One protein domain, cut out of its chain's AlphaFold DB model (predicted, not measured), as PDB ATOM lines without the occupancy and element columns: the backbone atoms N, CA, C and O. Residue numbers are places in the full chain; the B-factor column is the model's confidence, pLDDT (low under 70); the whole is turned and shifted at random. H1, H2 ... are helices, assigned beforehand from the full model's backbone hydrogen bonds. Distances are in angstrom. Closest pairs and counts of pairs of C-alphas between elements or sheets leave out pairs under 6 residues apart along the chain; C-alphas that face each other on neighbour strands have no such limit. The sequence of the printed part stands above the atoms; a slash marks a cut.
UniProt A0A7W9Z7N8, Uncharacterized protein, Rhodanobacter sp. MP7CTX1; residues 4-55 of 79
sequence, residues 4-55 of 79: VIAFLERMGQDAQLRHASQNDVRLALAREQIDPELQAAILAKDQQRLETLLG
ATOM      1  N   VAL A   4      14.556   4.900  13.864       87.31
ATOM      2  CA  VAL A   4      15.481   4.815  15.006       87.31
ATOM      3  C   VAL A   4      16.901   5.229  14.629       87.31
ATOM      4  O   VAL A   4      17.518   5.999  15.358       87.31
ATOM      5  N   ILE A   5      17.426   4.745  13.499       85.75
ATOM      6  CA  ILE A   5      18.797   5.064  13.067       85.75
ATOM      7  C   ILE A   5      18.900   6.557  12.750       85.75
ATOM      8  O   ILE A   5      19.815   7.211  13.237       85.75
ATOM      9  N   ALA A   6      17.920   7.107  12.025       88.06
ATOM     10  CA  ALA A   6      17.874   8.535  11.711       88.06
ATOM     11  C   ALA A   6      17.806   9.405  12.979       88.06
ATOM     12  O   ALA A   6      18.475  10.435  13.074       88.06
ATOM     13  N   PHE A   7      17.038   8.976  13.986       90.62
ATOM     14  CA  PHE A   7      16.985   9.670  15.267       90.62
ATOM     15  C   PHE A   7      18.325   9.635  16.009       90.62
ATOM     16  O   PHE A   7      18.782  10.675  16.480       90.62
ATOM     17  N   LEU A   8      18.961   8.462  16.116       89.31
ATOM     18  CA  LEU A   8      20.240   8.303  16.817       89.31
ATOM     19  C   LEU A   8      21.382   9.039  16.105       89.31
ATOM     20  O   LEU A   8      22.226   9.644  16.762       89.31
ATOM     21  N   GLU A   9      21.375   9.050  14.773       88.88
ATOM     22  CA  GLU A   9      22.304   9.838  13.968       88.88
ATOM     23  C   GLU A   9      22.140  11.336  14.249       88.88
ATOM     24  O   GLU A   9      23.111  12.010  14.603       88.88
ATOM     25  N   ARG A  10      20.899  11.847  14.206       89.88
ATOM     26  CA  ARG A  10      20.609  13.243  14.559       89.88
ATOM     27  C   ARG A  10      20.997  13.550  16.002       89.88
ATOM     28  O   ARG A  10      21.553  14.606  16.256       89.88
ATOM     29  N   MET A  11      20.758  12.640  16.944       87.31
ATOM     30  CA  MET A  11      21.162  12.802  18.345       87.31
ATOM     31  C   MET A  11      22.687  12.913  18.505       87.31
ATOM     32  O   MET A  11      23.161  13.629  19.386       87.31
ATOM     33  N   GLY A  12      23.458  12.215  17.666       85.44
ATOM     34  CA  GLY A  12      24.919  12.287  17.653       85.44
ATOM     35  C   GLY A  12      25.469  13.562  17.008       85.44
ATOM     36  O   GLY A  12      26.476  14.092  17.487       85.44
ATOM     37  N   GLN A  13      24.811  14.049  15.952       86.12
ATOM     38  CA  GLN A  13      25.200  15.243  15.190       86.12
ATOM     39  C   GLN A  13      24.711  16.557  15.828       86.12
ATOM     40  O   GLN A  13      25.395  17.575  15.747       86.12
ATOM     41  N   ASP A  14      23.541  16.549  16.469       86.56
ATOM     42  CA  ASP A  14      22.910  17.724  17.069       86.56
ATOM     43  C   ASP A  14      23.360  17.912  18.525       86.56
ATOM     44  O   ASP A  14      22.969  17.177  19.438       86.56
ATOM     45  N   ALA A  15      24.165  18.953  18.756       76.75
ATOM     46  CA  ALA A  15      24.655  19.323  20.080       76.75
ATOM     47  C   ALA A  15      23.523  19.605  21.088       76.75
ATOM     48  O   ALA A  15      23.700  19.356  22.281       76.75
ATOM     49  N   GLN A  16      22.360  20.093  20.641       82.56
ATOM     50  CA  GLN A  16      21.217  20.327  21.524       82.56
ATOM     51  C   GLN A  16      20.628  19.008  22.014       82.56
ATOM     52  O   GLN A  16      20.408  18.864  23.211       82.56
ATOM     53  N   LEU A  17      20.435  18.020  21.135       82.50
ATOM     54  CA  LEU A  17      19.921  16.700  21.524       82.50
ATOM     55  C   LEU A  17      20.934  15.890  22.338       82.50
ATOM     56  O   LEU A  17      20.545  15.148  23.240       82.50
ATOM     57  N   ARG A  18      22.230  16.058  22.066       82.88
ATOM     58  CA  ARG A  18      23.303  15.399  22.820       82.88
ATOM     59  C   ARG A  18      23.359  15.831  24.286       82.88
ATOM     60  O   ARG A  18      23.702  15.022  25.149       82.88
ATOM     61  N   HIS A  19      23.041  17.094  24.560       84.75
ATOM     62  CA  HIS A  19      23.050  17.682  25.903       84.75
ATOM     63  C   HIS A  19      21.643  17.934  26.465       84.75
ATOM     64  O   HIS A  19      21.506  18.490  27.555       84.75
ATOM     65  N   ALA A  20      20.607  17.520  25.735       87.06
ATOM     66  CA  ALA A  20      19.214  17.680  26.113       87.06
ATOM     67  C   ALA A  20      18.895  16.936  27.413       87.06
ATOM     68  O   ALA A  20      19.458  15.878  27.719       87.06
ATOM     69  N   SER A  21      17.931  17.463  28.168       89.31
ATOM     70  CA  SER A  21      17.405  16.736  29.315       89.31
ATOM     71  C   SER A  21      16.699  15.454  28.856       89.31
ATOM     72  O   SER A  21      16.203  15.355  27.733       89.31
ATOM     73  N   GLN A  22      16.574  14.466  29.744       88.31
ATOM     74  CA  GLN A  22      15.846  13.233  29.421       88.31
ATOM     75  C   GLN A  22      14.384  13.507  29.010       88.31
ATOM     76  O   GLN A  22      13.820  12.771  28.201       88.31
ATOM     77  N   ASN A  23      13.769  14.572  29.538       89.75
ATOM     78  CA  ASN A  23      12.416  14.985  29.161       89.75
ATOM     79  C   ASN A  23      12.357  15.509  27.721       89.75
ATOM     80  O   ASN A  23      11.434  15.158  26.988       89.75
ATOM     81  N   ASP A  24      13.354  16.289  27.308       90.75
ATOM     82  CA  ASP A  24      13.444  16.822  25.947       90.75
ATOM     83  C   ASP A  24      13.722  15.705  24.934       90.75
ATOM     84  O   ASP A  24      13.084  15.650  23.884       90.75
ATOM     85  N   VAL A  25      14.594  14.749  25.280       90.25
ATOM     86  CA  VAL A  25      14.838  13.547  24.461       90.25
ATOM     87  C   VAL A  25      13.565  12.709  24.332       90.25
ATOM     88  O   VAL A  25      13.235  12.264  23.234       90.25
ATOM     89  N   ARG A  26      12.800  12.535  25.419       90.62
ATOM     90  CA  ARG A  26      11.507  11.829  25.386       90.62
ATOM     91  C   ARG A  26      10.508  12.526  24.466       90.62
ATOM     92  O   ARG A  26       9.827  11.858  23.695       90.62
ATOM     93  N   LEU A  27      10.432  13.856  24.520       90.12
ATOM     94  CA  LEU A  27       9.560  14.634  23.642       90.12
ATOM     95  C   LEU A  27       9.991  14.522  22.174       90.12
ATOM     96  O   LEU A  27       9.138  14.416  21.295       90.12
ATOM     97  N   ALA A  28      11.296  14.529  21.906       90.38
ATOM     98  CA  ALA A  28      11.833  14.349  20.564       90.38
ATOM     99  C   ALA A  28      11.526  12.945  20.014       90.38
ATOM    100  O   ALA A  28      11.064  12.832  18.883       90.38
ATOM    101  N   LEU A  29      11.688  11.896  20.826       90.00
ATOM    102  CA  LEU A  29      11.338  10.513  20.474       90.00
ATOM    103  C   LEU A  29       9.844  10.338  20.178       90.00
ATOM    104  O   LEU A  29       9.483   9.692  19.195       90.00
ATOM    105  N   ALA A  30       8.975  10.958  20.980       87.38
ATOM    106  CA  ALA A  30       7.526  10.884  20.793       87.38
ATOM    107  C   ALA A  30       7.057  11.469  19.445       87.38
ATOM    108  O   ALA A  30       5.982  11.119  18.962       87.38
ATOM    109  N   ARG A  31       7.858  12.346  18.825       88.25
ATOM    110  CA  ARG A  31       7.563  12.946  17.515       88.25
ATOM    111  C   ARG A  31       7.963  12.058  16.331       88.25
ATOM    112  O   ARG A  31       7.514  12.317  15.221       88.25
ATOM    113  N   GLU A  32       8.771  11.019  16.545       85.12
ATOM    114  CA  GLU A  32       9.474  10.290  15.472       85.12
ATOM    115  C   GLU A  32       8.782   9.006  14.981       85.12
ATOM    116  O   GLU A  32       9.374   8.240  14.227       85.12
ATOM    117  N   GLN A  33       7.525   8.734  15.359       85.75
ATOM    118  CA  GLN A  33       6.832   7.476  14.995       85.75
ATOM    119  C   GLN A  33       7.692   6.222  15.284       85.75
ATOM    120  O   GLN A  33       7.686   5.250  14.529       85.75
ATOM    121  N   ILE A  34       8.484   6.268  16.358       89.94
ATOM    122  CA  ILE A  34       9.278   5.142  16.856       89.94
ATOM    123  C   ILE A  34       8.399   4.333  17.807       89.94
ATOM    124  O   ILE A  34       7.641   4.915  18.585       89.94
ATOM    125  N   ASP A  35       8.516   3.007  17.771       91.06
ATOM    126  CA  ASP A  35       7.785   2.119  18.676       91.06
ATOM    127  C   ASP A  35       8.028   2.504  20.155       91.06
ATOM    128  O   ASP A  35       9.184   2.728  20.539       91.06
ATOM    129  N   PRO A  36       6.985   2.589  21.002       90.75
ATOM    130  CA  PRO A  36       7.132   2.889  22.425       90.75
ATOM    131  C   PRO A  36       8.163   2.022  23.163       90.75
ATOM    132  O   PRO A  36       8.851   2.531  24.052       90.75
ATOM    133  N   GLU A  37       8.318   0.744  22.804       92.62
ATOM    134  CA  GLU A  37       9.317  -0.133  23.429       92.62
ATOM    135  C   GLU A  37      10.748   0.282  23.083       92.62
ATOM    136  O   GLU A  37      11.627   0.289  23.951       92.62
ATOM    137  N   LEU A  38      10.971   0.706  21.837       91.69
ATOM    138  CA  LEU A  38      12.249   1.252  21.390       91.69
ATOM    139  C   LEU A  38      12.531   2.604  22.052       91.69
ATOM    140  O   LEU A  38      13.653   2.836  22.497       91.69
ATOM    141  N   GLN A  39      11.525   3.472  22.201       92.94
ATOM    142  CA  GLN A  39      11.690   4.739  22.925       92.94
ATOM    143  C   GLN A  39      12.120   4.506  24.379       92.94
ATOM    144  O   GLN A  39      13.038   5.167  24.870       92.94
ATOM    145  N   ALA A  40      11.485   3.551  25.065       93.44
ATOM    146  CA  ALA A  40      11.826   3.202  26.440       93.44
ATOM    147  C   ALA A  40      13.262   2.670  26.550       93.44
ATOM    148  O   ALA A  40      14.006   3.099  27.434       93.44
ATOM    149  N   ALA A  41      13.674   1.794  25.629       93.81
ATOM    150  CA  ALA A  41      15.025   1.248  25.606       93.81
ATOM    151  C   ALA A  41      16.090   2.332  25.323       93.81
ATOM    152  O   ALA A  41      17.116   2.372  26.003       93.81
ATOM    153  N   ILE A  42      15.816   3.285  24.415       91.75
ATOM    154  CA  ILE A  42      16.689   4.449  24.157       91.75
ATOM    155  C   ILE A  42      16.825   5.325  25.411       91.75
ATOM    156  O   ILE A  42      17.937   5.685  25.799       91.75
ATOM    157  N   LEU A  43      15.716   5.656  26.080       92.12
ATOM    158  CA  LEU A  43      15.723   6.524  27.267       92.12
ATOM    159  C   LEU A  43      16.428   5.892  28.471       92.12
ATOM    160  O   LEU A  43      17.059   6.609  29.253       92.12
ATOM    161  N   ALA A  44      16.318   4.571  28.612       93.94
ATOM    162  CA  ALA A  44      17.011   3.791  29.631       93.94
ATOM    163  C   ALA A  44      18.491   3.541  29.297       93.94
ATOM    164  O   ALA A  44      19.230   3.079  30.165       93.94
ATOM    165  N   LYS A  45      18.929   3.854  28.066       90.94
ATOM    166  CA  LYS A  45      20.242   3.470  27.516       90.94
ATOM    167  C   LYS A  45      20.481   1.955  27.598       90.94
ATOM    168  O   LYS A  45      21.603   1.505  27.816       90.94
ATOM    169  N   ASP A  46      19.413   1.180  27.433       93.81
ATOM    170  CA  ASP A  46      19.429  -0.277  27.530       93.81
ATOM    171  C   ASP A  46      19.838  -0.880  26.181       93.81
ATOM    172  O   ASP A  46      19.010  -1.145  25.305       93.81
ATOM    173  N   GLN A  47      21.150  -1.047  26.004       89.88
ATOM    174  CA  GLN A  47      21.730  -1.592  24.778       89.88
ATOM    175  C   GLN A  47      21.208  -3.003  24.477       89.88
ATOM    176  O   GLN A  47      20.841  -3.284  23.340       89.88
ATOM    177  N   GLN A  48      21.136  -3.877  25.482       91.44
ATOM    178  CA  GLN A  48      20.734  -5.270  25.288       91.44
ATOM    179  C   GLN A  48      19.276  -5.367  24.816       91.44
ATOM    180  O   GLN A  48      18.944  -6.152  23.921       91.44
ATOM    181  N   ARG A  49      18.391  -4.540  25.385       93.25
ATOM    182  CA  ARG A  49      17.000  -4.463  24.940       93.25
ATOM    183  C   ARG A  49      16.879  -3.864  23.542       93.25
ATOM    184  O   ARG A  49      16.077  -4.363  22.758       93.25
ATOM    185  N   LEU A  50      17.678  -2.849  23.202       90.81
ATOM    186  CA  LEU A  50      17.715  -2.287  21.847       90.81
ATOM    187  C   LEU A  50      18.138  -3.322  20.803       90.81
ATOM    188  O   LEU A  50      17.466  -3.465  19.787       90.81
ATOM    189  N   GLU A  51      19.206  -4.068  21.070       90.38
ATOM    190  CA  GLU A  51      19.699  -5.149  20.210       90.38
ATOM    191  C   GLU A  51      18.626  -6.221  19.979       90.38
ATOM    192  O   GLU A  51      18.357  -6.612  18.842       90.38
ATOM    193  N   THR A  52      17.930  -6.614  21.049       92.31
ATOM    194  CA  THR A  52      16.831  -7.587  20.988       92.31
ATOM    195  C   THR A  52      15.663  -7.075  20.139       92.31
ATOM    196  O   THR A  52      15.193  -7.785  19.252       92.31
ATOM    197  N   LEU A  53      15.209  -5.839  20.374       91.56
ATOM    198  CA  LEU A  53      14.087  -5.229  19.646       91.56
ATOM    199  C   LEU A  53      14.409  -4.985  18.164       91.56
ATOM    200  O   LEU A  53      13.521  -5.063  17.319       91.56
ATOM    201  N   LEU A  54      15.670  -4.689  17.845       88.50
ATOM    202  CA  LEU A  54      16.136  -4.432  16.481       88.50
ATOM    203  C   LEU A  54      16.624  -5.698  15.758       88.50
ATOM    204  O   LEU A  54      17.043  -5.604  14.604       88.50
ATOM    205  N   GLY A  55      16.614  -6.866  16.415       88.50
ATOM    206  CA  GLY A  55      17.143  -8.115  15.857       88.50
ATOM    207  C   GLY A  55      18.604  -8.004  15.411       88.50
ATOM    208  O   GLY A  55      18.989  -8.611  14.416       88.50
TER     209      GLY A  55
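This is residues 4 to 55 of the 79 residues of an uncharacterized protein of Rhodanobacter sp. MP7CTX1 (UniProt A0A7W9Z7N8). The longest helix, H1, faces the hollow side of a slightly curved row of three shorter helices, H3, H4 and H5, in which each helix folds back beside the one before. The short H2 makes a corner with the last part of H1 and leads over to H3, while H5 is at the other end of the long axis; H1 comes near H3 and H4 with few contacts. The printed part has 52 residues, with five named helices in the order H1, H2, H3, H4, H5 and no named strand, and its class is all helix. It is compact, with a radius of gyration of the C-alphas of 10.4 A, and elongated in outline, with spans of 29 by 18 by 18 A.

H1 is residues 4 to 13, from C-alpha 4 at (15.481, 4.815, 15.006) to C-alpha 13 at (25.200, 15.243, 15.190), 14.3 A from first to last C-alpha. H2, residues 15 to 18, measures 5.0 A. H3, residues 22 to 30, measures 12.2 A and begins with C-alpha 22 at (15.846, 13.233, 29.421). H4, residues 36 to 44, measures 12.3 A. H5, residues 47 to 53, measures 9.9 A and ends with C-alpha 53 at (14.087, -5.229, 19.646).

H1 and H2 touch only at the corner by their link; their closest C-alphas, of Met 11 and Leu 17, are 5.2 A apart. H1 is close to H3 but not clearly touching, with the closest C-alphas, of Phe 7 and Leu 29, 7.7 A apart, at a steep tilt of 43 degrees, opposite ways. H1 is also close to H4 but not clearly touching, with the closest C-alphas, of Val 4 and Leu 38, 8.0 A apart, at a shallow tilt of 31 degrees, the same way. H2 is close to H3 but not clearly touching; the closest C-alphas, of Leu 17 and Val 25, are 6.7 A apart. H3 and H4 form a helical hairpin: they touch, with the C-alphas of Leu 29 and Gln 39 closest at 6.3 A, and run opposite ways at a shallow tilt of 23 degrees. H4 and H5 form a second helical hairpin, with the C-alphas of Ala 41 and Leu 50 closest at 5.8 A and a shallow tilt of 8 degrees, opposite ways. H5 is apart from H1, H2 and H3, and H2 is apart from H4. In H1, H3, H4 and H5 every pair of O of residue i and N of residue i+4 is within hydrogen-bond range; H2 is too short for such a pair, and its 1 pair of O i and N i+3 is not within range.

The two C-alphas farthest apart, those of Gln 16 and Gly 55, are 29.3 A apart, and those of Val 4 and Gly 55, the first and last printed, are 13.1 A apart. The printed part has no cut, and the four links between the helices are tight. The mean pLDDT of the printed part is 89.1, and no printed residue is under 70.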